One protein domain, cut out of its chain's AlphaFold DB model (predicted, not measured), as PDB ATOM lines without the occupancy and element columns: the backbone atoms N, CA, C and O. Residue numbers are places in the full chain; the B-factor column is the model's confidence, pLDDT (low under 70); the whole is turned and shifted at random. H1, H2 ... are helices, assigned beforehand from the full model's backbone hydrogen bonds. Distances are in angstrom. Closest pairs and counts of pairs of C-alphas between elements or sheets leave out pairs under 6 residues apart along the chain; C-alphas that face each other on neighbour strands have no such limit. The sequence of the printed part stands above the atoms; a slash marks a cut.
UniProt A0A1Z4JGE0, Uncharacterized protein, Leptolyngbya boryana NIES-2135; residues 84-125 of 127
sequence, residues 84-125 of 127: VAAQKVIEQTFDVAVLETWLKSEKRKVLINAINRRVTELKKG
ATOM      1  N   VAL A  84     190.088 189.301 112.182       76.75
ATOM      2  CA  VAL A  84     191.246 190.212 112.157       76.75
ATOM      3  C   VAL A  84     191.663 190.562 110.724       76.75
ATOM      4  O   VAL A  84     191.940 191.721 110.419       76.75
ATOM      5  N   ALA A  85     191.707 189.576 109.823       75.00
ATOM      6  CA  ALA A  85     192.075 189.809 108.427       75.00
ATOM      7  C   ALA A  85     190.993 190.612 107.692       75.00
ATOM      8  O   ALA A  85     191.311 191.535 106.943       75.00
ATOM      9  N   ALA A  86     189.724 190.302 107.953       82.62
ATOM     10  CA  ALA A  86     188.579 191.007 107.398       82.62
ATOM     11  C   ALA A  86     188.539 192.476 107.842       82.62
ATOM     12  O   ALA A  86     188.353 193.349 107.001       82.62
ATOM     13  N   GLN A  87     188.781 192.771 109.125       83.25
ATOM     14  CA  GLN A  87     188.869 194.156 109.613       83.25
ATOM     15  C   GLN A  87     189.944 194.957 108.882       83.25
ATOM     16  O   GLN A  87     189.681 196.075 108.452       83.25
ATOM     17  N   LYS A  88     191.120 194.363 108.664       82.19
ATOM     18  CA  LYS A  88     192.196 195.030 107.928       82.19
ATOM     19  C   LYS A  88     191.804 195.336 106.479       82.19
ATOM     20  O   LYS A  88     192.109 196.413 105.980       82.19
ATOM     21  N   VAL A  89     191.115 194.408 105.811       82.38
ATOM     22  CA  VAL A  89     190.595 194.624 104.450       82.38
ATOM     23  C   VAL A  89     189.564 195.752 104.439       82.38
ATOM     24  O   VAL A  89     189.631 196.624 103.576       82.38
ATOM     25  N   ILE A  90     188.658 195.783 105.418       86.06
ATOM     26  CA  ILE A  90     187.664 196.852 105.570       86.06
ATOM     27  C   ILE A  90     188.357 198.209 105.749       86.06
ATOM     28  O   ILE A  90     188.058 199.136 105.006       86.06
ATOM     29  N   GLU A  91     189.320 198.324 106.668       84.25
ATOM     30  CA  GLU A  91     190.071 199.567 106.916       84.25
ATOM     31  C   GLU A  91     190.819 200.068 105.670       84.25
ATOM     32  O   GLU A  91     190.913 201.271 105.436       84.25
ATOM     33  N   GLN A  92     191.323 199.153 104.841       82.81
ATOM     34  CA  GLN A  92     192.056 199.479 103.615       82.81
ATOM     35  C   GLN A  92     191.149 199.739 102.404       82.81
ATOM     36  O   GLN A  92     191.640 200.162 101.357       82.81
ATOM     37  N   THR A  93     189.842 199.504 102.525       82.88
ATOM     38  CA  THR A  93     188.882 199.731 101.443       82.88
ATOM     39  C   THR A  93     188.373 201.170 101.491       82.88
ATOM     40  O   THR A  93     187.903 201.643 102.526       82.88
ATOM     41  N   PHE A  94     188.471 201.862 100.354       82.31
ATOM     42  CA  PHE A  94     187.998 203.242 100.170       82.31
ATOM     43  C   PHE A  94     186.742 203.328  99.293       82.31
ATOM     44  O   PHE A  94     186.077 204.361  99.264       82.31
ATOM     45  N   ASP A  95     186.400 202.244  98.593       82.94
ATOM     46  CA  ASP A  95     185.185 202.165  97.790       82.94
ATOM     47  C   ASP A  95     183.970 201.883  98.687       82.94
ATOM     48  O   ASP A  95     183.784 200.789  99.230       82.94
ATOM     49  N   VAL A  96     183.126 202.902  98.833       83.62
ATOM     50  CA  VAL A  96     181.894 202.837  99.622       83.62
ATOM     51  C   VAL A  96     180.902 201.826  99.043       83.62
ATOM     52  O   VAL A  96     180.221 201.154  99.816       83.62
ATOM     53  N   ALA A  97     180.830 201.658  97.720       81.25
ATOM     54  CA  ALA A  97     179.900 200.716  97.097       81.25
ATOM     55  C   ALA A  97     180.281 199.258  97.410       81.25
ATOM     56  O   ALA A  97     179.408 198.416  97.653       81.25
ATOM     57  N   VAL A  98     181.583 198.965  97.482       81.69
ATOM     58  CA  VAL A  98     182.100 197.652  97.906       81.69
ATOM     59  C   VAL A  98     181.769 197.389  99.375       81.69
ATOM     60  O   VAL A  98     181.229 196.331  99.707       81.69
ATOM     61  N   LEU A  99     182.002 198.372 100.250       83.56
ATOM     62  CA  LEU A  99     181.660 198.280 101.671       83.56
ATOM     63  C   LEU A  99     180.151 198.062 101.892       83.56
ATOM     64  O   LEU A  99     179.761 197.202 102.682       83.56
ATOM     65  N   GLU A 100     179.290 198.781 101.168       83.81
ATOM     66  CA  GLU A 100     177.831 198.609 101.229       83.81
ATOM     67  C   GLU A 100     177.376 197.242 100.690       83.81
ATOM     68  O   GLU A 100     176.396 196.674 101.177       83.81
ATOM     69  N   THR A 101     178.100 196.677  99.721       83.88
ATOM     70  CA  THR A 101     177.848 195.322  99.214       83.88
ATOM     71  C   THR A 101     178.205 194.265 100.259       83.88
ATOM     72  O   THR A 101     177.407 193.361 100.508       83.88
ATOM     73  N   TRP A 102     179.350 194.402 100.934       85.75
ATOM     74  CA  TRP A 102     179.729 193.518 102.042       85.75
ATOM     75  C   TRP A 102     178.781 193.628 103.233       85.75
ATOM     76  O   TRP A 102     178.463 192.621 103.860       85.75
ATOM     77  N   LEU A 103     178.261 194.824 103.515       85.56
ATOM     78  CA  LEU A 103     177.287 195.033 104.583       85.56
ATOM     79  C   LEU A 103     176.001 194.213 104.377       85.56
ATOM     80  O   LEU A 103     175.397 193.766 105.348       85.56
ATOM     81  N   LYS A 104     175.586 193.998 103.121       82.44
ATOM     82  CA  LYS A 104     174.387 193.210 102.780       82.44
ATOM     83  C   LYS A 104     174.598 191.701 102.915       82.44
ATOM     84  O   LYS A 104     173.620 190.980 103.106       82.44
ATOM     85  N   SER A 105     175.832 191.215 102.783       80.88
ATOM     86  CA  SER A 105     176.152 189.782 102.805       80.88
ATOM     87  C   SER A 105     176.744 189.294 104.132       80.88
ATOM     88  O   SER A 105     176.659 188.102 104.434       80.88
ATOM     89  N   GLU A 106     177.306 190.187 104.949       84.31
ATOM     90  CA  GLU A 106     177.981 189.838 106.198       84.31
ATOM     91  C   GLU A 106     176.999 189.592 107.360       84.31
ATOM     92  O   GLU A 106     176.047 190.337 107.584       84.31
ATOM     93  N   LYS A 107     177.255 188.538 108.145       83.12
ATOM     94  CA  LYS A 107     176.431 188.134 109.302       83.12
ATOM     95  C   LYS A 107     177.124 188.392 110.640       83.12
ATOM     96  O   LYS A 107     176.472 188.423 111.686       83.12
ATOM     97  N   ARG A 108     178.446 188.568 110.639       84.12
ATOM     98  CA  ARG A 108     179.243 188.798 111.847       84.12
ATOM     99  C   ARG A 108     179.094 190.241 112.314       84.12
ATOM    100  O   ARG A 108     179.589 191.168 111.677       84.12
ATOM    101  N   LYS A 109     178.481 190.430 113.490       85.62
ATOM    102  CA  LYS A 109     178.263 191.755 114.110       85.62
ATOM    103  C   LYS A 109     179.540 192.598 114.211       85.62
ATOM    104  O   LYS A 109     179.491 193.807 114.014       85.62
ATOM    105  N   VAL A 110     180.678 191.962 114.495       85.75
ATOM    106  CA  VAL A 110     181.982 192.633 114.611       85.75
ATOM    107  C   VAL A 110     182.391 193.296 113.291       85.75
ATOM    108  O   VAL A 110     182.823 194.448 113.294       85.75
ATOM    109  N   LEU A 111     182.210 192.607 112.163       86.06
ATOM    110  CA  LEU A 111     182.562 193.132 110.845       86.06
ATOM    111  C   LEU A 111     181.529 194.124 110.325       86.06
ATOM    112  O   LEU A 111     181.912 195.140 109.765       86.06
ATOM    113  N   ILE A 112     180.243 193.902 110.597       88.69
ATOM    114  CA  ILE A 112     179.183 194.879 110.309       88.69
ATOM    115  C   ILE A 112     179.501 196.227 110.972       88.69
ATOM    116  O   ILE A 112     179.422 197.273 110.329       88.69
ATOM    117  N   ASN A 113     179.924 196.212 112.239       89.38
ATOM    118  CA  ASN A 113     180.325 197.427 112.948       89.38
ATOM    119  C   ASN A 113     181.567 198.078 112.323       89.38
ATOM    120  O   ASN A 113     181.599 199.299 112.178       89.38
ATOM    121  N   ALA A 114     182.565 197.282 111.927       88.81
ATOM    122  CA  ALA A 114     183.769 197.787 111.269       88.81
ATOM    123  C   ALA A 114     183.459 198.426 109.902       88.81
ATOM    124  O   ALA A 114     183.924 199.529 109.625       88.81
ATOM    125  N   ILE A 115     182.617 197.785 109.084       90.38
ATOM    126  CA  ILE A 115     182.169 198.308 107.786       90.38
ATOM    127  C   ILE A 115     181.410 199.620 107.983       90.38
ATOM    128  O   ILE A 115     181.744 200.617 107.352       90.38
ATOM    129  N   ASN A 116     180.431 199.655 108.893       90.50
ATOM    130  CA  ASN A 116     179.655 200.865 109.173       90.50
ATOM    131  C   ASN A 116     180.536 202.024 109.644       90.50
ATOM    132  O   ASN A 116     180.353 203.162 109.202       90.50
ATOM    133  N   ARG A 117     181.508 201.739 110.517       89.62
ATOM    134  CA  ARG A 117     182.491 202.729 110.956       89.62
ATOM    135  C   ARG A 117     183.269 203.272 109.761       89.62
ATOM    136  O   ARG A 117     183.301 204.485 109.578       89.62
ATOM    137  N   ARG A 118     183.811 202.396 108.914       88.81
ATOM    138  CA  ARG A 118     184.611 202.807 107.756       88.81
ATOM    139  C   ARG A 118     183.810 203.606 106.729       88.81
ATOM    140  O   ARG A 118     184.270 204.641 106.262       88.81
ATOM    141  N   VAL A 119     182.588 203.174 106.418       88.25
ATOM    142  CA  VAL A 119     181.667 203.916 105.539       88.25
ATOM    143  C   VAL A 119     181.386 205.309 106.102       88.25
ATOM    144  O   VAL A 119     181.332 206.276 105.347       88.25
ATOM    145  N   THR A 120     181.229 205.426 107.422       87.88
ATOM    146  CA  THR A 120     181.005 206.719 108.083       87.88
ATOM    147  C   THR A 120     182.234 207.622 107.987       87.88
ATOM    148  O   THR A 120     182.080 208.787 107.630       87.88
ATOM    149  N   GLU A 121     183.433 207.094 108.249       87.00
ATOM    150  CA  GLU A 121     184.704 207.828 108.112       87.00
ATOM    151  C   GLU A 121     184.868 208.371 106.682       87.00
ATOM    152  O   GLU A 121     185.108 209.564 106.491       87.00
ATOM    153  N   LEU A 122     184.632 207.529 105.668       85.81
ATOM    154  CA  LEU A 122     184.733 207.916 104.256       85.81
ATOM    155  C   LEU A 122     183.678 208.959 103.857       85.81
ATOM    156  O   LEU A 122     184.006 209.928 103.175       85.81
ATOM    157  N   LYS A 123     182.420 208.811 104.298       81.88
ATOM    158  CA  LYS A 123     181.339 209.768 103.980       81.88
ATOM    159  C   LYS A 123     181.515 211.124 104.669       81.88
ATOM    160  O   LYS A 123     181.037 212.125 104.145       81.88
ATOM    161  N   LYS A 124     182.178 211.168 105.828       82.12
ATOM    162  CA  LYS A 124     182.491 212.416 106.542       82.12
ATOM    163  C   LYS A 124     183.789 213.085 106.078       82.12
ATOM    164  O   LYS A 124     184.055 214.205 106.498       82.12
ATOM    165  N   GLY A 125     184.577 212.427 105.223       69.25
ATOM    166  CA  GLY A 125     185.901 212.915 104.827       69.25
ATOM    167  C   GLY A 125     186.930 212.864 105.963       69.25
ATOM    168  O   GLY A 125     187.900 213.611 105.938       69.25
TER     169      GLY A 125
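AT A GLANCE: This is residues 84 to 125 of the 127 residues of an uncharacterized protein of Leptolyngbya boryana NIES-2135 (UniProt A0A1Z4JGE0). Three helices lie side by side in a small bundle, their centres making a triangle: H3, the longest, packs against both H1 and H2, while H1 and H2 come close to each other at a single pair of C-alphas. H1 and H3 run the same way and H2 runs back between them along the chain. The printed part has 42 residues, with the three named helices in the order H1, H2, H3 and no named strand; the class is all helix. It is compact, with a radius of gyration of the C-alphas of 9.2 A and spans of 26 by 19 by 14 A.

IN THESE COORDINATES: Find C-alpha 84 at (191.246, 190.212, 112.157); from there H1 runs through residues 84 to 92, 12.6 A long. Next look at C-alpha 96 at (181.894, 202.837, 99.622), where H2 begins; it covers residues 96 to 105 and 14.6 A. H3 takes residues 109 to 124 over 22.4 A and ends at C-alpha 124 at (182.491, 212.416, 106.542).

HOW THE PARTS SIT: Look first at Ile 90 and Leu 99, whose C-alphas, 7.3 A apart, are the closest of H1 and H2; these helices are close but not clearly touching, at a shallow tilt of 30 degrees, opposite ways. H2 and H3 form a helical hairpin and touch, their closest C-alphas being those of Val 96 and Val 119 at 6.0 A, with a shallow tilt of 20 degrees. H3 touches H1 with residues 111 to 118 alone; the closest C-alphas are those of Ile 90 and Ile 115, 6.1 A apart. These two run the same way at a shallow tilt of 12 degrees. In H1 and H3 every O i to N i+4 pair is within hydrogen-bond range; in H2, 5 of 6 are.

THE WHOLE: The two C-alphas farthest apart, those of Lys 107 and Gly 125, are 26.9 A from each other. The printed part has no cut, and both links are tight. The mean pLDDT of the printed part is 84.1; look to residue 125 for the one value under 70.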